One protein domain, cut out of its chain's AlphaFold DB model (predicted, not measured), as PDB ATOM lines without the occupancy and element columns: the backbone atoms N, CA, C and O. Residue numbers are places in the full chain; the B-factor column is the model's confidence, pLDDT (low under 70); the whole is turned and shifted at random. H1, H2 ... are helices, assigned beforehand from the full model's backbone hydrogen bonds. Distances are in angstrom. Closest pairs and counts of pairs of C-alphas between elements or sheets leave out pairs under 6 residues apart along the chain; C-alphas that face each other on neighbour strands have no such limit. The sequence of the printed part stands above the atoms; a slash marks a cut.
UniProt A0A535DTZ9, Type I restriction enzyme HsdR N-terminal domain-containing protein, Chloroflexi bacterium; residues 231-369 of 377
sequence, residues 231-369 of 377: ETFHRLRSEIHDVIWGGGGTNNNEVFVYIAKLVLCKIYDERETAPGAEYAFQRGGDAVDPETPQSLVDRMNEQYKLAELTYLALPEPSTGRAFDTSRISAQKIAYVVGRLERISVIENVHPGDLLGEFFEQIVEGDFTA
ATOM      1  N   GLU A 231     -45.920 421.899 -72.137       75.69
ATOM      2  CA  GLU A 231     -47.385 421.806 -72.126       75.69
ATOM      3  C   GLU A 231     -47.941 421.577 -70.708       75.69
ATOM      4  O   GLU A 231     -48.903 422.233 -70.306       75.69
ATOM      5  N   THR A 232     -47.291 420.712 -69.919       77.75
ATOM      6  CA  THR A 232     -47.653 420.471 -68.512       77.75
ATOM      7  C   THR A 232     -47.530 421.759 -67.695       77.75
ATOM      8  O   THR A 232     -48.464 422.124 -66.982       77.75
ATOM      9  N   PHE A 233     -46.418 422.492 -67.836       79.19
ATOM     10  CA  PHE A 233     -46.222 423.780 -67.162       79.19
ATOM     11  C   PHE A 233     -47.231 424.835 -67.610       79.19
ATOM     12  O   PHE A 233     -47.815 425.514 -66.768       79.19
ATOM     13  N   HIS A 234     -47.488 424.951 -68.914       78.50
ATOM     14  CA  HIS A 234     -48.459 425.902 -69.452       78.50
ATOM     15  C   HIS A 234     -49.869 425.655 -68.902       78.50
ATOM     16  O   HIS A 234     -50.576 426.596 -68.521       78.50
ATOM     17  N   ARG A 235     -50.265 424.383 -68.807       79.50
ATOM     18  CA  ARG A 235     -51.540 423.976 -68.224       79.50
ATOM     19  C   ARG A 235     -51.607 424.291 -66.732       79.50
ATOM     20  O   ARG A 235     -52.566 424.924 -66.303       79.50
ATOM     21  N   LEU A 236     -50.596 423.884 -65.958       82.75
ATOM     22  CA  LEU A 236     -50.529 424.154 -64.515       82.75
ATOM     23  C   LEU A 236     -50.592 425.646 -64.219       82.75
ATOM     24  O   LEU A 236     -51.307 426.065 -63.321       82.75
ATOM     25  N   ARG A 237     -49.881 426.455 -65.002       79.69
ATOM     26  CA  ARG A 237     -49.887 427.912 -64.899       79.69
ATOM     27  C   ARG A 237     -51.278 428.499 -65.113       79.69
ATOM     28  O   ARG A 237     -51.745 429.253 -64.265       79.69
ATOM     29  N   SER A 238     -51.926 428.142 -66.225       81.62
ATOM     30  CA  SER A 238     -53.274 428.624 -66.565       81.62
ATOM     31  C   SER A 238     -54.269 428.262 -65.467       81.62
ATOM     32  O   SER A 238     -55.024 429.098 -64.990       81.62
ATOM     33  N   GLU A 239     -54.181 427.026 -64.989       83.62
ATOM     34  CA  GLU A 239     -55.004 426.525 -63.904       83.62
ATOM     35  C   GLU A 239     -54.765 427.252 -62.569       83.62
ATOM     36  O   GLU A 239     -55.716 427.641 -61.894       83.62
ATOM     37  N   ILE A 240     -53.504 427.438 -62.170       87.44
ATOM     38  CA  ILE A 240     -53.142 428.124 -60.923       87.44
ATOM     39  C   ILE A 240     -53.614 429.580 -60.965       87.44
ATOM     40  O   ILE A 240     -54.156 430.074 -59.973       87.44
ATOM     41  N   HIS A 241     -53.443 430.253 -62.108       83.81
ATOM     42  CA  HIS A 241     -53.942 431.610 -62.319       83.81
ATOM     43  C   HIS A 241     -55.465 431.661 -62.189       83.81
ATOM     44  O   HIS A 241     -55.959 432.410 -61.349       83.81
ATOM     45  N   ASP A 242     -56.194 430.799 -62.904       83.62
ATOM     46  CA  ASP A 242     -57.660 430.749 -62.873       83.62
ATOM     47  C   ASP A 242     -58.202 430.504 -61.456       83.62
ATOM     48  O   ASP A 242     -59.160 431.154 -61.023       83.62
ATOM     49  N   VAL A 243     -57.571 429.600 -60.701       85.81
ATOM     50  CA  VAL A 243     -57.962 429.280 -59.321       85.81
ATOM     51  C   VAL A 243     -57.724 430.460 -58.387       85.81
ATOM     52  O   VAL A 243     -58.599 430.801 -57.582       85.81
ATOM     53  N   ILE A 244     -56.564 431.114 -58.477       84.38
ATOM     54  CA  ILE A 244     -56.267 432.271 -57.631       84.38
ATOM     55  C   ILE A 244     -57.172 433.451 -58.017       84.38
ATOM     56  O   ILE A 244     -57.792 434.042 -57.130       84.38
ATOM     57  N   TRP A 245     -57.341 433.727 -59.311       81.88
ATOM     58  CA  TRP A 245     -58.160 434.815 -59.852       81.88
ATOM     59  C   TRP A 245     -59.660 434.655 -59.540       81.88
ATOM     60  O   TRP A 245     -60.325 435.609 -59.127       81.88
ATOM     61  N   GLY A 246     -60.198 433.437 -59.669       71.75
ATOM     62  CA  GLY A 246     -61.502 433.022 -59.143       71.75
ATOM     63  C   GLY A 246     -62.706 433.892 -59.526       71.75
ATOM     64  O   GLY A 246     -63.525 434.196 -58.665       71.75
ATOM     65  N   GLY A 247     -62.830 434.317 -60.783       63.72
ATOM     66  CA  GLY A 247     -63.992 435.084 -61.262       63.72
ATOM     67  C   GLY A 247     -63.832 436.611 -61.273       63.72
ATOM     68  O   GLY A 247     -64.800 437.295 -61.591       63.72
ATOM     69  N   GLY A 248     -62.655 437.153 -60.942       61.16
ATOM     70  CA  GLY A 248     -62.396 438.603 -60.900       61.16
ATOM     71  C   GLY A 248     -62.504 439.196 -59.502       61.16
ATOM     72  O   GLY A 248     -62.479 440.412 -59.337       61.16
ATOM     73  N   GLY A 249     -62.610 438.333 -58.488       60.16
ATOM     74  CA  GLY A 249     -62.602 438.719 -57.080       60.16
ATOM     75  C   GLY A 249     -61.209 439.042 -56.532       60.16
ATOM     76  O   GLY A 249     -61.099 439.477 -55.390       60.16
ATOM     77  N   THR A 250     -60.143 438.828 -57.308       66.94
ATOM     78  CA  THR A 250     -58.756 439.133 -56.929       66.94
ATOM     79  C   THR A 250     -58.097 439.936 -58.046       66.94
ATOM     80  O   THR A 250     -58.213 439.585 -59.217       66.94
ATOM     81  N   ASN A 251     -57.433 441.039 -57.694       74.88
ATOM     82  CA  ASN A 251     -56.747 441.897 -58.661       74.88
ATOM     83  C   ASN A 251     -55.554 441.147 -59.288       74.88
ATOM     84  O   ASN A 251     -54.811 440.500 -58.555       74.88
ATOM     85  N   ASN A 252     -55.326 441.271 -60.601       71.56
ATOM     86  CA  ASN A 252     -54.235 440.604 -61.333       71.56
ATOM     87  C   ASN A 252     -52.864 440.779 -60.655       71.56
ATOM     88  O   ASN A 252     -52.147 439.806 -60.439       71.56
ATOM     89  N   ASN A 253     -52.539 441.993 -60.192       76.81
ATOM     90  CA  ASN A 253     -51.283 442.235 -59.471       76.81
ATOM     91  C   ASN A 253     -51.168 441.398 -58.185       76.81
ATOM     92  O   ASN A 253     -50.081 440.956 -57.825       76.81
ATOM     93  N   GLU A 254     -52.277 441.169 -57.479       81.88
ATOM     94  CA  GLU A 254     -52.289 440.320 -56.284       81.88
ATOM     95  C   GLU A 254     -52.167 438.837 -56.651       81.88
ATOM     96  O   GLU A 254     -51.449 438.111 -55.966       81.88
ATOM     97  N   VAL A 255     -52.807 438.402 -57.745       82.44
ATOM     98  CA  VAL A 255     -52.681 437.036 -58.282       82.44
ATOM     99  C   VAL A 255     -51.213 436.715 -58.557       82.44
ATOM    100  O   VAL A 255     -50.688 435.741 -58.011       82.44
ATOM    101  N   PHE A 256     -50.534 437.571 -59.326       83.25
ATOM    102  CA  PHE A 256     -49.112 437.420 -59.631       83.25
ATOM    103  C   PHE A 256     -48.260 437.348 -58.357       83.25
ATOM    104  O   PHE A 256     -47.429 436.450 -58.219       83.25
ATOM    105  N   VAL A 257     -48.502 438.242 -57.390       87.94
ATOM    106  CA  VAL A 257     -47.764 438.255 -56.118       87.94
ATOM    107  C   VAL A 257     -47.940 436.942 -55.352       87.94
ATOM    108  O   VAL A 257     -46.955 436.407 -54.848       87.94
ATOM    109  N   TYR A 258     -49.151 436.384 -55.263       91.56
ATOM    110  CA  TYR A 258     -49.354 435.110 -54.565       91.56
ATOM    111  C   TYR A 258     -48.659 433.941 -55.265       91.56
ATOM    112  O   TYR A 258     -48.041 433.118 -54.586       91.56
ATOM    113  N   ILE A 259     -48.705 433.889 -56.598       89.94
ATOM    114  CA  ILE A 259     -48.001 432.859 -57.371       89.94
ATOM    115  C   ILE A 259     -46.490 432.978 -57.159       89.94
ATOM    116  O   ILE A 259     -45.846 431.987 -56.818       89.94
ATOM    117  N   ALA A 260     -45.929 434.184 -57.279       90.00
ATOM    118  CA  ALA A 260     -44.503 434.427 -57.081       90.00
ATOM    119  C   ALA A 260     -44.035 434.006 -55.683       90.00
ATOM    120  O   ALA A 260     -43.012 433.337 -55.546       90.00
ATOM    121  N   LYS A 261     -44.818 434.319 -54.644       93.81
ATOM    122  CA  LYS A 261     -44.519 433.901 -53.269       93.81
ATOM    123  C   LYS A 261     -44.550 432.380 -53.094       93.81
ATOM    124  O   LYS A 261     -43.693 431.837 -52.401       93.81
ATOM    125  N   LEU A 262     -45.507 431.684 -53.714       94.88
ATOM    126  CA  LEU A 262     -45.585 430.217 -53.666       94.88
ATOM    127  C   LEU A 262     -44.418 429.562 -54.402       94.88
ATOM    128  O   LEU A 262     -43.799 428.643 -53.871       94.88
ATOM    129  N   VAL A 263     -44.075 430.063 -55.587       92.62
ATOM    130  CA  VAL A 263     -42.919 429.579 -56.348       92.62
ATOM    131  C   VAL A 263     -41.616 429.848 -55.591       92.62
ATOM    132  O   VAL A 263     -40.761 428.972 -55.545       92.62
ATOM    133  N   LEU A 264     -41.475 430.991 -54.910       93.44
ATOM    134  CA  LEU A 264     -40.318 431.257 -54.050       93.44
ATOM    135  C   LEU A 264     -40.205 430.235 -52.906       93.44
ATOM    136  O   LEU A 264     -39.112 429.732 -52.649       93.44
ATOM    137  N   CYS A 265     -41.323 429.876 -52.261       96.44
ATOM    138  CA  CYS A 265     -41.340 428.813 -51.248       96.44
ATOM    139  C   CYS A 265     -40.899 427.466 -51.837       96.44
ATOM    140  O   CYS A 265     -40.092 426.778 -51.219       96.44
ATOM    141  N   LYS A 266     -41.393 427.114 -53.033       95.88
ATOM    142  CA  LYS A 266     -41.019 425.889 -53.757       95.88
ATOM    143  C   LYS A 266     -39.522 425.857 -54.072       95.88
ATOM    144  O   LYS A 266     -38.865 424.859 -53.804       95.88
ATOM    145  N   ILE A 267     -38.978 426.957 -54.600       94.19
ATOM    146  CA  ILE A 267     -37.552 427.079 -54.933       94.19
ATOM    147  C   ILE A 267     -36.693 426.936 -53.675       94.19
ATOM    148  O   ILE A 267     -35.683 426.236 -53.683       94.19
ATOM    149  N   TYR A 268     -37.090 427.592 -52.585       95.50
ATOM    150  CA  TYR A 268     -36.413 427.460 -51.299       95.50
ATOM    151  C   TYR A 268     -36.403 426.019 -50.813       95.50
ATOM    152  O   TYR A 268     -35.343 425.482 -50.511       95.50
ATOM    153  N   ASP A 269     -37.556 425.363 -50.837       97.69
ATOM    154  CA  ASP A 269     -37.672 423.975 -50.420       97.69
ATOM    155  C   ASP A 269     -36.790 423.021 -51.230       97.69
ATOM    156  O   ASP A 269     -36.079 422.191 -50.668       97.69
ATOM    157  N   GLU A 270     -36.814 423.155 -52.557       96.31
ATOM    158  CA  GLU A 270     -36.076 422.278 -53.461       96.31
ATOM    159  C   GLU A 270     -34.557 422.394 -53.288       96.31
ATOM    160  O   GLU A 270     -33.861 421.387 -53.423       96.31
ATOM    161  N   ARG A 271     -34.044 423.591 -52.965       95.44
ATOM    162  CA  ARG A 271     -32.604 423.827 -52.760       95.44
ATOM    163  C   ARG A 271     -32.116 423.453 -51.368       95.44
ATOM    164  O   ARG A 271     -31.016 422.923 -51.244       95.44
ATOM    165  N   GLU A 272     -32.910 423.739 -50.341       96.31
ATOM    166  CA  GLU A 272     -32.456 423.645 -48.951       96.31
ATOM    167  C   GLU A 272     -32.783 422.292 -48.297       96.31
ATOM    168  O   GLU A 272     -32.220 421.949 -47.254       96.31
ATOM    169  N   THR A 273     -33.663 421.481 -48.898       97.56
ATOM    170  CA  THR A 273     -33.992 420.148 -48.370       97.56
ATOM    171  C   THR A 273     -32.795 419.206 -48.475       97.56
ATOM    172  O   THR A 273     -32.320 418.880 -49.566       97.56
ATOM    173  N   ALA A 274     -32.333 418.705 -47.328       97.31
ATOM    174  CA  ALA A 274     -31.200 417.787 -47.255       97.31
ATOM    175  C   ALA A 274     -31.469 416.455 -47.993       97.31
ATOM    176  O   ALA A 274     -32.612 415.989 -48.028       97.31
ATOM    177  N   PRO A 275     -30.433 415.780 -48.531       96.62
ATOM    178  CA  PRO A 275     -30.593 414.465 -49.149       96.62
ATOM    179  C   PRO A 275     -31.279 413.458 -48.215       96.62
ATOM    180  O   PRO A 275     -30.871 413.273 -47.070       96.62
ATOM    181  N   GLY A 276     -32.314 412.788 -48.720       95.38
ATOM    182  CA  GLY A 276     -33.129 411.821 -47.982       95.38
ATOM    183  C   GLY A 276     -34.255 412.422 -47.134       95.38
ATOM    184  O   GLY A 276     -35.069 411.656 -46.622       95.38
ATOM    185  N   ALA A 277     -34.334 413.749 -46.994       97.25
ATOM    186  CA  ALA A 277     -35.412 414.412 -46.265       97.25
ATOM    187  C   ALA A 277     -36.637 414.679 -47.157       97.25
ATOM    188  O   ALA A 277     -36.522 414.831 -48.376       97.25
ATOM    189  N   GLU A 278     -37.814 414.729 -46.531       97.25
ATOM    190  CA  GLU A 278     -39.067 415.128 -47.175       97.25
ATOM    191  C   GLU A 278     -39.069 416.630 -47.478       97.25
ATOM    192  O   GLU A 278     -38.624 417.436 -46.663       97.25
ATOM    193  N   TYR A 279     -39.613 416.991 -48.635       97.75
ATOM    194  CA  TYR A 279     -39.851 418.379 -49.025       97.75
ATOM    195  C   TYR A 279     -40.924 419.009 -48.127       97.75
ATOM    196  O   TYR A 279     -41.963 418.397 -47.882       97.75
ATOM    197  N   ALA A 280     -40.733 420.226 -47.622       96.69
ATOM    198  CA  ALA A 280     -41.788 420.902 -46.872       96.69
ATOM    199  C   ALA A 280     -42.887 421.436 -47.807       96.69
ATOM    200  O   ALA A 280     -44.048 421.495 -47.412       96.69
ATOM    201  N   PHE A 281     -42.587 421.772 -49.061       97.44
ATOM    202  CA  PHE A 281     -43.570 422.204 -50.056       97.44
ATOM    203  C   PHE A 281     -44.341 420.998 -50.617       97.44
ATOM    204  O   PHE A 281     -44.184 420.578 -51.760       97.44
ATOM    205  N   GLN A 282     -45.184 420.422 -49.773       95.81
ATOM    206  CA  GLN A 282     -46.194 419.430 -50.119       95.81
ATOM    207  C   GLN A 282     -47.318 419.480 -49.086       95.81
ATOM    208  O   GLN A 282     -47.170 420.079 -48.017       95.81
ATOM    209  N   ARG A 283     -48.453 418.860 -49.385       93.44
ATOM    210  CA  ARG A 283     -49.564 418.695 -48.451       93.44
ATOM    211  C   ARG A 283     -49.239 417.657 -47.387       93.44
ATOM    212  O   ARG A 283     -48.731 416.579 -47.689       93.44
ATOM    213  N   GLY A 284     -49.579 417.963 -46.142       91.38
ATOM    214  CA  GLY A 284     -49.535 417.012 -45.035       91.38
ATOM    215  C   GLY A 284     -50.757 416.086 -44.987       91.38
ATOM    216  O   GLY A 284     -51.742 416.268 -45.703       91.38
ATOM    217  N   GLY A 285     -50.709 415.099 -44.090       88.31
ATOM    218  CA  GLY A 285     -51.827 414.178 -43.839       88.31
ATOM    219  C   GLY A 285     -52.001 413.081 -44.895       88.31
ATOM    220  O   GLY A 285     -51.122 412.869 -45.732       88.31
ATOM    221  N   ASP A 286     -53.111 412.350 -44.826       84.50
ATOM    222  CA  ASP A 286     -53.447 411.249 -45.740       84.50
ATOM    223  C   ASP A 286     -54.895 411.344 -46.266       84.50
ATOM    224  O   ASP A 286     -55.587 412.336 -46.043       84.50
ATOM    225  N   ALA A 287     -55.369 410.332 -47.006       81.31
ATOM    226  CA  ALA A 287     -56.727 410.332 -47.563       81.31
ATOM    227  C   ALA A 287     -57.834 410.378 -46.493       81.31
ATOM    228  O   ALA A 287     -58.953 410.807 -46.781       81.31
ATOM    229  N   VAL A 288     -57.549 409.878 -45.289       84.88
ATOM    230  CA  VAL A 288     -58.486 409.776 -44.168       84.88
ATOM    231  C   VAL A 288     -58.432 411.043 -43.314       84.88
ATOM    232  O   VAL A 288     -59.487 411.578 -42.967       84.88
ATOM    233  N   ASP A 289     -57.228 411.535 -43.023       88.25
ATOM    234  CA  ASP A 289     -56.968 412.753 -42.252       88.25
ATOM    235  C   ASP A 289     -56.021 413.707 -43.009       88.25
ATOM    236  O   ASP A 289     -54.817 413.762 -42.738       88.25
ATOM    237  N   PRO A 290     -56.532 414.432 -44.024       90.56
ATOM    238  CA  PRO A 290     -55.726 415.374 -44.793       90.56
ATOM    239  C   PRO A 290     -55.460 416.659 -44.000       90.56
ATOM    240  O   PRO A 290     -56.335 417.145 -43.277       90.56
ATOM    241  N   GLU A 291     -54.280 417.260 -44.199       94.25
ATOM    242  CA  GLU A 291     -53.958 418.584 -43.652       94.25
ATOM    243  C   GLU A 291     -55.030 419.607 -44.057       94.25
ATOM    244  O   GLU A 291     -55.447 419.684 -45.217       94.25
ATOM    245  N   THR A 292     -55.491 420.410 -43.095       95.56
ATOM    246  CA  THR A 292     -56.489 421.440 -43.394       95.56
ATOM    247  C   THR A 292     -55.865 422.578 -44.208       95.56
ATOM    248  O   THR A 292     -54.695 422.913 -43.992       95.56
ATOM    249  N   PRO A 293     -56.635 423.262 -45.078       96.69
ATOM    250  CA  PRO A 293     -56.112 424.400 -45.829       96.69
ATOM    251  C   PRO A 293     -55.485 425.488 -44.949       96.69
ATOM    252  O   PRO A 293     -54.469 426.068 -45.320       96.69
ATOM    253  N   GLN A 294     -56.059 425.755 -43.772       97.06
ATOM    254  CA  GLN A 294     -55.542 426.775 -42.859       97.06
ATOM    255  C   GLN A 294     -54.187 426.370 -42.263       97.06
ATOM    256  O   GLN A 294     -53.261 427.179 -42.280       97.06
ATOM    257  N   SER A 295     -54.044 425.116 -41.817       96.88
ATOM    258  CA  SER A 295     -52.775 424.588 -41.296       96.88
ATOM    259  C   SER A 295     -51.660 424.642 -42.344       96.88
ATOM    260  O   SER A 295     -50.552 425.085 -42.043       96.88
ATOM    261  N   LEU A 296     -51.978 424.282 -43.592       97.25
ATOM    262  CA  LEU A 296     -51.048 424.395 -44.713       97.25
ATOM    263  C   LEU A 296     -50.623 425.848 -44.932       97.25
ATOM    264  O   LEU A 296     -49.437 426.131 -45.073       97.25
ATOM    265  N   VAL A 297     -51.571 426.789 -44.930       97.38
ATOM    266  CA  VAL A 297     -51.263 428.214 -45.106       97.38
ATOM    267  C   VAL A 297     -50.383 428.753 -43.980       97.38
ATOM    268  O   VAL A 297     -49.472 429.534 -44.253       97.38
ATOM    269  N   ASP A 298     -50.622 428.365 -42.728       96.94
ATOM    270  CA  ASP A 298     -49.764 428.759 -41.606       96.94
ATOM    271  C   ASP A 298     -48.322 428.289 -41.829       96.94
ATOM    272  O   ASP A 298     -47.389 429.086 -41.740       96.94
ATOM    273  N   ARG A 299     -48.144 427.035 -42.251       96.88
ATOM    274  CA  ARG A 299     -46.834 426.459 -42.566       96.88
ATOM    275  C   ARG A 299     -46.156 427.129 -43.766       96.88
ATOM    276  O   ARG A 299     -44.970 427.443 -43.695       96.88
ATOM    277  N   MET A 300     -46.902 427.418 -44.836       97.69
ATOM    278  CA  MET A 300     -46.387 428.143 -46.007       97.69
ATOM    279  C   MET A 300     -45.965 429.577 -45.668       97.69
ATOM    280  O   MET A 300     -45.007 430.081 -46.245       97.69
ATOM    281  N   ASN A 301     -46.637 430.243 -44.722       97.06
ATOM    282  CA  ASN A 301     -46.212 431.564 -44.256       97.06
ATOM    283  C   ASN A 301     -44.863 431.508 -43.525       97.06
ATOM    284  O   ASN A 301     -44.033 432.388 -43.739       97.06
ATOM    285  N   GLU A 302     -44.622 430.487 -42.698       95.06
ATOM    286  CA  GLU A 302     -43.315 430.310 -42.049       95.06
ATOM    287  C   GLU A 302     -42.217 429.972 -43.063       95.06
ATOM    288  O   GLU A 302     -41.140 430.564 -43.032       95.06
ATOM    289  N   GLN A 303     -42.512 429.097 -44.025       95.38
ATOM    290  CA  GLN A 303     -41.578 428.762 -45.099       95.38
ATOM    291  C   GLN A 303     -41.234 429.974 -45.975       95.38
ATOM    292  O   GLN A 303     -40.072 430.166 -46.330       95.38
ATOM    293  N   TYR A 304     -42.212 430.833 -46.272       95.69
ATOM    294  CA  TYR A 304     -41.971 432.057 -47.029       95.69
ATOM    295  C   TYR A 304     -41.002 433.003 -46.313       95.69
ATOM    296  O   TYR A 304     -40.109 433.544 -46.956       95.69
ATOM    297  N   LYS A 305     -41.131 433.183 -44.989       92.88
ATOM    298  CA  LYS A 305     -40.204 434.035 -44.220       92.88
ATOM    299  C   LYS A 305     -38.760 433.554 -44.353       92.88
ATOM    300  O   LYS A 305     -37.856 434.369 -44.519       92.88
ATOM    301  N   LEU A 306     -38.545 432.236 -44.305       91.94
ATOM    302  CA  LEU A 306     -37.220 431.640 -44.488       91.94
ATOM    303  C   LEU A 306     -36.692 431.869 -45.910       91.94
ATOM    304  O   LEU A 306     -35.538 432.264 -46.085       91.94
ATOM    305  N   ALA A 307     -37.545 431.676 -46.915       92.94
ATOM    306  CA  ALA A 307     -37.197 431.893 -48.314       92.94
ATOM    307  C   ALA A 307     -36.837 433.359 -48.607       92.94
ATOM    308  O   ALA A 307     -35.850 433.639 -49.286       92.94
ATOM    309  N   GLU A 308     -37.604 434.298 -48.054       90.25
ATOM    310  CA  GLU A 308     -37.387 435.737 -48.190       90.25
ATOM    311  C   GLU A 308     -36.063 436.177 -47.554       90.25
ATOM    312  O   GLU A 308     -35.272 436.863 -48.202       90.25
ATOM    313  N   LEU A 309     -35.777 435.722 -46.332       88.06
ATOM    314  CA  LEU A 309     -34.500 435.989 -45.665       88.06
ATOM    315  C   LEU A 309     -33.307 435.442 -46.454       88.06
ATOM    316  O   LEU A 309     -32.279 436.106 -46.570       88.06
ATOM    317  N   THR A 310     -33.453 434.240 -47.009       87.06
ATOM    318  CA  THR A 310     -32.357 433.539 -47.688       87.06
ATOM    319  C   THR A 310     -32.075 434.116 -49.075       87.06
ATOM    320  O   THR A 310     -30.915 434.295 -49.439       87.06
ATOM    321  N   TYR A 311     -33.114 434.424 -49.860       87.31
ATOM    322  CA  TYR A 311     -32.953 434.775 -51.276       87.31
ATOM    323  C   TYR A 311     -33.191 436.236 -51.619       87.31
ATOM    324  O   TYR A 311     -32.628 436.710 -52.603       87.31
ATOM    325  N   LEU A 312     -33.993 436.961 -50.838       82.81
ATOM    326  CA  LEU A 312     -34.198 438.393 -51.064       82.81
ATOM    327  C   LEU A 312     -33.217 439.250 -50.254       82.81
ATOM    328  O   LEU A 312     -33.242 440.473 -50.378       82.81
ATOM    329  N   ALA A 313     -32.343 438.612 -49.460       73.75
ATOM    330  CA  ALA A 313     -31.296 439.241 -48.652       73.75
ATOM    331  C   ALA A 313     -31.804 440.440 -47.831       73.75
ATOM    332  O   ALA A 313     -31.096 441.433 -47.640       73.75
ATOM    333  N   LEU A 314     -33.055 440.363 -47.370       69.31
ATOM    334  CA  LEU A 314     -33.637 441.408 -46.544       69.31
ATOM    335  C   LEU A 314     -33.008 441.351 -45.143       69.31
ATOM    336  O   LEU A 314     -32.837 440.257 -44.602       69.31
ATOM    337  N   PRO A 315     -32.677 442.504 -44.529       67.25
ATOM    338  CA  PRO A 315     -32.118 442.533 -43.178       67.25
ATOM    339  C   PRO A 315     -33.084 441.954 -42.130       67.25
ATOM    340  O   PRO A 315     -32.636 441.404 -41.129       67.25
ATOM    341  N   GLU A 316     -34.393 442.040 -42.384       68.94
ATOM    342  CA  GLU A 316     -35.474 441.424 -41.611       68.94
ATOM    343  C   GLU A 316     -36.566 440.923 -42.579       68.94
ATOM    344  O   GLU A 316     -36.709 441.497 -43.665       68.94
ATOM    345  N   PRO A 317     -37.338 439.872 -42.232       71.50
ATOM    346  CA  PRO A 317     -38.422 439.406 -43.093       71.50
ATOM    347  C   PRO A 317     -39.522 440.469 -43.193       71.50
ATOM    348  O   PRO A 317     -39.716 441.278 -42.281       71.50
ATOM    349  N   SER A 318     -40.278 440.446 -44.288       76.50
ATOM    350  CA  SER A 318     -41.403 441.357 -44.477       76.50
ATOM    351  C   SER A 318     -42.411 441.227 -43.329       76.50
ATOM    352  O   SER A 318     -42.741 440.139 -42.851       76.50
ATOM    353  N   THR A 319     -42.910 442.369 -42.850       76.00
ATOM    354  CA  THR A 319     -43.909 442.384 -41.781       76.00
ATOM    355  C   THR A 319     -45.265 441.953 -42.329       76.00
ATOM    356  O   THR A 319     -45.778 442.566 -43.267       76.00
ATOM    357  N   GLY A 320     -45.883 440.953 -41.705       82.00
ATOM    358  CA  GLY A 320     -47.215 440.467 -42.067       82.00
ATOM    359  C   GLY A 320     -47.200 439.044 -42.617       82.00
ATOM    360  O   GLY A 320     -46.190 438.346 -42.585       82.00
ATOM    361  N   ARG A 321     -48.364 438.581 -43.076       88.44
ATOM    362  CA  ARG A 321     -48.514 437.243 -43.655       88.44
ATOM    363  C   ARG A 321     -48.322 437.312 -45.165       88.44
ATOM    364  O   ARG A 321     -48.974 438.104 -45.842       88.44
ATOM    365  N   ALA A 322     -47.462 436.448 -45.693       91.69
ATOM    366  CA  ALA A 322     -47.277 436.252 -47.124       91.69
ATOM    367  C   ALA A 322     -48.589 435.851 -47.813       91.69
ATOM    368  O   ALA A 322     -48.907 436.383 -48.881       91.69
ATOM    369  N   PHE A 323     -49.347 434.976 -47.146       94.00
ATOM    370  CA  PHE A 323     -50.656 434.462 -47.534       94.00
ATOM    371  C   PHE A 323     -51.670 434.789 -46.427       94.00
ATOM    372  O   PHE A 323     -51.819 434.044 -45.450       94.00
ATOM    373  N   ASP A 324     -52.313 435.949 -46.550       92.06
ATOM    374  CA  ASP A 324     -53.355 436.427 -45.640       92.06
ATOM    375  C   ASP A 324     -54.721 435.855 -46.047       92.06
ATOM    376  O   ASP A 324     -55.254 436.180 -47.112       92.06
ATOM    377  N   THR A 325     -55.299 435.015 -45.185       91.62
ATOM    378  CA  THR A 325     -56.541 434.294 -45.491       91.62
ATOM    379  C   THR A 325     -57.793 435.167 -45.491       91.62
ATOM    380  O   THR A 325     -58.843 434.721 -45.950       91.62
ATOM    381  N   SER A 326     -57.682 436.429 -45.060       88.88
ATOM    382  CA  SER A 326     -58.726 437.441 -45.253       88.88
ATOM    383  C   SER A 326     -58.791 437.972 -46.691       88.88
ATOM    384  O   SER A 326     -59.821 438.503 -47.102       88.88
ATOM    385  N   ARG A 327     -57.708 437.815 -47.467       87.94
ATOM    386  CA  ARG A 327     -57.577 438.320 -48.846       87.94
ATOM    387  C   ARG A 327     -57.593 437.213 -49.891       87.94
ATOM    388  O   ARG A 327     -58.099 437.417 -50.990       87.94
ATOM    389  N   ILE A 328     -57.049 436.045 -49.561       89.44
ATOM    390  CA  ILE A 328     -57.047 434.866 -50.428       89.44
ATOM    391  C   ILE A 328     -57.490 433.642 -49.640       89.44
ATOM    392  O   ILE A 328     -56.960 433.359 -48.573       89.44
ATOM    393  N   SER A 329     -58.463 432.885 -50.147       92.12
ATOM    394  CA  SER A 329     -58.951 431.726 -49.400       92.12
ATOM    395  C   SER A 329     -57.847 430.681 -49.217       92.12
ATOM    396  O   SER A 329     -57.089 430.369 -50.138       92.12
ATOM    397  N   ALA A 330     -57.787 430.091 -48.021       94.69
ATOM    398  CA  ALA A 330     -56.808 429.052 -47.716       94.69
ATOM    399  C   ALA A 330     -56.928 427.845 -48.662       94.69
ATOM    400  O   ALA A 330     -55.924 427.248 -49.043       94.69
ATOM    401  N   GLN A 331     -58.155 427.540 -49.097       94.38
ATOM    402  CA  GLN A 331     -58.465 426.522 -50.102       94.38
ATOM    403  C   GLN A 331     -57.662 426.725 -51.395       94.38
ATOM    404  O   GLN A 331     -57.076 425.766 -51.893       94.38
ATOM    405  N   LYS A 332     -57.597 427.959 -51.920       93.31
ATOM    406  CA  LYS A 332     -56.859 428.275 -53.154       93.31
ATOM    407  C   LYS A 332     -55.361 428.044 -52.983       93.31
ATOM    408  O   LYS A 332     -54.739 427.425 -53.836       93.31
ATOM    409  N   ILE A 333     -54.787 428.478 -51.860       94.94
ATOM    410  CA  ILE A 333     -53.365 428.245 -51.566       94.94
ATOM    411  C   ILE A 333     -53.072 426.750 -51.465       94.94
ATOM    412  O   ILE A 333     -52.152 426.252 -52.111       94.94
ATOM    413  N   ALA A 334     -53.892 426.022 -50.703       95.38
ATOM    414  CA  ALA A 334     -53.751 424.585 -50.571       95.38
ATOM    415  C   ALA A 334     -53.820 423.906 -51.944       95.38
ATOM    416  O   ALA A 334     -53.011 423.017 -52.202       95.38
ATOM    417  N   TYR A 335     -54.780 424.295 -52.792       93.25
ATOM    418  CA  TYR A 335     -54.944 423.755 -54.142       93.25
ATOM    419  C   TYR A 335     -53.654 423.888 -54.948       93.25
ATOM    420  O   TYR A 335     -53.141 422.896 -55.457       93.25
ATOM    421  N   VAL A 336     -53.092 425.097 -54.999       93.38
ATOM    422  CA  VAL A 336     -51.877 425.386 -55.768       93.38
ATOM    423  C   VAL A 336     -50.683 424.584 -55.254       93.38
ATOM    424  O   VAL A 336     -49.961 424.004 -56.064       93.38
ATOM    425  N   VAL A 337     -50.510 424.471 -53.932       95.44
ATOM    426  CA  VAL A 337     -49.468 423.605 -53.351       95.44
ATOM    427  C   VAL A 337     -49.640 422.161 -53.827       95.44
ATOM    428  O   VAL A 337     -48.680 421.575 -54.312       95.44
ATOM    429  N   GLY A 338     -50.863 421.620 -53.800       92.38
ATOM    430  CA  GLY A 338     -51.144 420.258 -54.266       92.38
ATOM    431  C   GLY A 338     -50.896 420.025 -55.764       92.38
ATOM    432  O   GLY A 338     -50.583 418.908 -56.160       92.38
ATOM    433  N   ARG A 339     -51.001 421.054 -56.618       89.56
ATOM    434  CA  ARG A 339     -50.665 420.932 -58.054       89.56
ATOM    435  C   ARG A 339     -49.161 420.998 -58.312       89.56
ATOM    436  O   ARG A 339     -48.686 420.401 -59.275       89.56
ATOM    437  N   LEU A 340     -48.425 421.730 -57.477       91.81
ATOM    438  CA  LEU A 340     -46.992 421.958 -57.654       91.81
ATOM    439  C   LEU A 340     -46.117 420.951 -56.901       91.81
ATOM    440  O   LEU A 340     -45.000 420.710 -57.342       91.81
ATOM    441  N   GLU A 341     -46.591 420.349 -55.806       93.38
ATOM    442  CA  GLU A 341     -45.787 419.509 -54.898       93.38
ATOM    443  C   GLU A 341     -45.016 418.379 -55.589       93.38
ATOM    444  O   GLU A 341     -43.913 418.050 -55.165       93.38
ATOM    445  N   ARG A 342     -45.554 417.824 -56.681       91.19
ATOM    446  CA  ARG A 342     -44.938 416.729 -57.436       91.19
ATOM    447  C   ARG A 342     -43.797 417.164 -58.347       91.19
ATOM    448  O   ARG A 342     -42.911 416.363 -58.621       91.19
ATOM    449  N   ILE A 343     -43.842 418.377 -58.882       90.19
ATOM    450  CA  ILE A 343     -42.994 418.791 -60.008       90.19
ATOM    451  C   ILE A 343     -41.786 419.549 -59.478       90.19
ATOM    452  O   ILE A 343     -41.918 420.346 -58.549       90.19
ATOM    453  N   SER A 344     -40.611 419.306 -60.057       92.06
ATOM    454  CA  SER A 344     -39.455 420.165 -59.805       92.06
ATOM    455  C   SER A 344     -39.556 421.430 -60.646       92.06
ATOM    456  O   SER A 344     -39.785 421.370 -61.856       92.06
ATOM    457  N   VAL A 345     -39.387 422.581 -59.995       88.12
ATOM    458  CA  VAL A 345     -39.337 423.879 -60.682       88.12
ATOM    459  C   VAL A 345     -37.905 424.360 -60.924       88.12
ATOM    460  O   VAL A 345     -37.710 425.325 -61.651       88.12
ATOM    461  N   ILE A 346     -36.905 423.702 -60.326       86.62
ATOM    462  CA  ILE A 346     -35.484 424.055 -60.476       86.62
ATOM    463  C   ILE A 346     -34.775 423.151 -61.482       86.62
ATOM    464  O   ILE A 346     -33.927 423.621 -62.237       86.62
ATOM    465  N   GLU A 347     -35.096 421.859 -61.484       85.75
ATOM    466  CA  GLU A 347     -34.437 420.869 -62.329       85.75
ATOM    467  C   GLU A 347     -35.437 420.225 -63.285       85.75
ATOM    468  O   GLU A 347     -36.408 419.593 -62.870       85.75
ATOM    469  N   ASN A 348     -35.164 420.324 -64.585       83.75
ATOM    470  CA  ASN A 348     -35.945 419.645 -65.606       83.75
ATOM    471  C   ASN A 348     -35.038 419.095 -66.711       83.75
ATOM    472  O   ASN A 348     -34.027 419.700 -67.061       83.75
ATOM    473  N   VAL A 349     -35.393 417.933 -67.256       83.06
ATOM    474  CA  VAL A 349     -34.681 417.313 -68.384       83.06
ATOM    475  C   VAL A 349     -34.905 418.057 -69.699       83.06
ATOM    476  O   VAL A 349     -34.122 417.892 -70.634       83.06
ATOM    477  N   HIS A 350     -35.969 418.855 -69.794       76.25
ATOM    478  CA  HIS A 350     -36.224 419.698 -70.951       76.25
ATOM    479  C   HIS A 350     -35.393 420.990 -70.866       76.25
ATOM    480  O   HIS A 350     -35.450 421.678 -69.847       76.25
ATOM    481  N   PRO A 351     -34.625 421.338 -71.916       63.97
ATOM    482  CA  PRO A 351     -33.837 422.565 -71.933       63.97
ATOM    483  C   PRO A 351     -34.752 423.791 -72.055       63.97
ATOM    484  O   PRO A 351     -35.679 423.787 -72.860       63.97
ATOM    485  N   GLY A 352     -34.461 424.848 -71.295       69.44
ATOM    486  CA  GLY A 352     -35.202 426.113 -71.322       69.44
ATOM    487  C   GLY A 352     -35.245 426.783 -69.951       69.44
ATOM    488  O   GLY A 352     -34.958 426.145 -68.938       69.44
ATOM    489  N   ASP A 353     -35.602 428.067 -69.915       72.12
ATOM    490  CA  ASP A 353     -35.905 428.764 -68.661       72.12
ATOM    491  C   ASP A 353     -37.392 428.593 -68.337       72.12
ATOM    492  O   ASP A 353     -38.206 429.488 -68.546       72.12
ATOM    493  N   LEU A 354     -37.758 427.401 -67.857       70.44
ATOM    494  CA  LEU A 354     -39.150 427.066 -67.540       70.44
ATOM    495  C   LEU A 354     -39.762 428.030 -66.516       70.44
ATOM    496  O   LEU A 354     -40.957 428.303 -66.581       70.44
ATOM    497  N   LEU A 355     -38.961 428.546 -65.579       72.31
ATOM    498  CA  LEU A 355     -39.412 429.527 -64.594       72.31
ATOM    499  C   LEU A 355     -39.613 430.903 -65.231       72.31
ATOM    500  O   LEU A 355     -40.648 431.525 -64.991       72.31
ATOM    501  N   GLY A 356     -38.666 431.357 -66.053       74.06
ATOM    502  CA  GLY A 356     -38.798 432.582 -66.839       74.06
ATOM    503  C   GLY A 356     -40.055 432.559 -67.703       74.06
ATOM    504  O   GLY A 356     -40.923 433.413 -67.539       74.06
ATOM    505  N   GLU A 357     -40.231 431.515 -68.516       76.25
ATOM    506  CA  GLU A 357     -41.418 431.321 -69.359       76.25
ATOM    507  C   GLU A 357     -42.714 431.241 -68.534       76.25
ATOM    508  O   GLU A 357     -43.749 431.796 -68.918       76.25
ATOM    509  N   PHE A 358     -42.671 430.576 -67.373       74.50
ATOM    510  CA  PHE A 358     -43.810 430.490 -66.464       74.50
ATOM    511  C   PHE A 358     -44.244 431.876 -65.970       74.50
ATOM    512  O   PHE A 358     -45.440 432.172 -65.975       74.50
ATOM    513  N   PHE A 359     -43.307 432.743 -65.577       74.00
ATOM    514  CA  PHE A 359     -43.624 434.092 -65.103       74.00
ATOM    515  C   PHE A 359     -43.967 435.064 -66.234       74.00
ATOM    516  O   PHE A 359     -44.941 435.807 -66.099       74.00
ATOM    517  N   GLU A 360     -43.229 435.042 -67.346       76.88
ATOM    518  CA  GLU A 360     -43.473 435.902 -68.510       76.88
ATOM    519  C   GLU A 360     -44.904 435.756 -69.009       76.88
ATOM    520  O   GLU A 360     -45.609 436.745 -69.175       76.88
ATOM    521  N   GLN A 361     -45.392 434.525 -69.147       69.38
ATOM    522  CA  GLN A 361     -46.738 434.312 -69.659       69.38
ATOM    523  C   GLN A 361     -47.837 434.689 -68.643       69.38
ATOM    524  O   GLN A 361     -48.971 434.952 -69.054       69.38
ATOM    525  N   ILE A 362     -47.571 434.667 -67.325       69.06
ATOM    526  CA  ILE A 362     -48.520 435.213 -66.329       69.06
ATOM    527  C   ILE A 362     -48.631 436.727 -66.530       69.06
ATOM    528  O   ILE A 362     -49.735 437.255 -66.638       69.06
ATOM    529  N   VAL A 363     -47.486 437.401 -66.662       69.31
ATOM    530  CA  VAL A 363     -47.403 438.842 -66.921       69.31
ATOM    531  C   VAL A 363     -48.086 439.188 -68.251       69.31
ATOM    532  O   VAL A 363     -48.973 440.035 -68.281       69.31
ATOM    533  N   GLU A 364     -47.770 438.503 -69.352       65.69
ATOM    534  CA  GLU A 364     -48.410 438.741 -70.653       65.69
ATOM    535  C   GLU A 364     -49.935 438.589 -70.594       65.69
ATOM    536  O   GLU A 364     -50.653 439.438 -71.128       65.69
ATOM    537  N   GLY A 365     -50.447 437.555 -69.917       57.69
ATOM    538  CA  GLY A 365     -51.886 437.346 -69.732       57.69
ATOM    539  C   GLY A 365     -52.564 438.453 -68.918       57.69
ATOM    540  O   GLY A 365     -53.689 438.846 -69.232       57.69
ATOM    541  N   ASP A 366     -51.862 439.001 -67.923       52.22
ATOM    542  CA  ASP A 366     -52.355 440.080 -67.066       52.22
ATOM    543  C   ASP A 366     -52.319 441.461 -67.749       52.22
ATOM    544  O   ASP A 366     -53.168 442.303 -67.445       52.22
ATOM    545  N   PHE A 367     -51.393 441.695 -68.692       44.88
ATOM    546  CA  PHE A 367     -51.214 442.990 -69.369       44.88
ATOM    547  C   PHE A 367     -51.853 443.092 -70.770       44.88
ATOM    548  O   PHE A 367     -52.027 444.205 -71.269       44.88
ATOM    549  N   THR A 368     -52.247 441.985 -71.418       43.09
ATOM    550  CA  THR A 368     -52.784 442.004 -72.802       43.09
ATOM    551  C   THR A 368     -54.313 441.976 -72.927       43.09
ATOM    552  O   THR A 368     -54.832 441.994 -74.045       43.09
ATOM    553  N   ALA A 369     -55.079 442.002 -71.832       33.41
ATOM    554  CA  ALA A 369     -56.542 441.943 -71.904       33.41
ATOM    555  C   ALA A 369     -57.247 443.297 -71.669       33.41
ATOM    556  O   ALA A 369     -57.596 443.626 -70.537       33.41
TER     557      ALA A 369
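Overview. This is residues 231 to 369 of the 377 residues of the protein "Type I restriction enzyme HsdR N-terminal domain-containing protein" of Chloroflexi bacterium (UniProt A0A535DTZ9). Two antiparallel pairs of helices, H1 with H4 and H2 with H5, make two crossed layers, and H3 runs across one side, packing on H2 and H4. H2, the longest helix, lies nearest the middle; H5 is side by side with it but meets it through one end part of each. The loop of residues 285 to 290 sticks out from the body. The printed part has 139 residues with five named helices, H1 to H5 in chain order, and no named strand, and its class is all helix. It is compact, with a radius of gyration of the C-alphas of 14.9 A and spans of 42 by 41 by 39 A.

Along the chain. H1 covers residues 231 to 245, 20.9 A long, beginning at C-alpha 231 at (-47.385, 421.806, -72.126). H2, residues 252 to 272, is 30.3 A long and ends at C-alpha 272 at (-32.456, 423.645, -48.951). H3, residues 293 to 311, measures 26.0 A. H4, residues 330 to 340, measures 15.7 A. H5, residues 354 to 367, is 20.1 A long and ends at C-alpha 367 at (-51.214, 442.990, -69.369).

Arrangement. H1 touches H2 with residues 240 to 245 alone, the closest C-alphas being those of Ile 244 and Val 255, 6.0 A apart, at a steep tilt of 53 degrees, opposite ways. H1 touches H4 at a shallow tilt of 5 degrees, opposite ways, closest at the C-alphas of Ile 240 and Val 336, 6.0 A. H1 touches H5 at a steep tilt of 44 degrees, the same way, closest at the C-alphas of Arg 237 and Phe 358, 6.8 A. H2 touches H3 with residues 261 to 268 alone, closest at the C-alphas of Cys 265 and Tyr 304, 5.4 A; at 73 degrees they are only just about perpendicular. H2 touches H5 with residues 252 to 256 alone, closest at the C-alphas of Asn 252 and Asp 366, 6.1 A, at a shallow tilt of 9 degrees, opposite ways. H2 and H4 are close but not clearly touching, with the C-alphas of Leu 262 and Val 337 7.7 A apart. H3 touches H4 with residues 293 to 297 alone, closest at the C-alphas of Pro 293 and Ala 330, 5.1 A, at a steep tilt of 62 degrees. H1 and H3, H3 and H5, and H4 and H5 are apart. In H1, H2, H3 and H4 every O i to N i+4 pair is within hydrogen-bond range; in H5 9 of 10 are.

Size, cuts and confidence. The C-alphas farthest apart, those of Gly 276 and Ala 369, are 45.0 A from each other. The printed part has no cut. The link H1 to H2 is short; the links H2 to H3, H3 to H4 and H4 to H5 are long, with 20, 18 and 13 residues. Residues 285 to 290 stand free. The mean pLDDT of the printed part is 84.8; residues 247 to 250, 314 to 316, 351 to 352 and 361 to 369 are under 70.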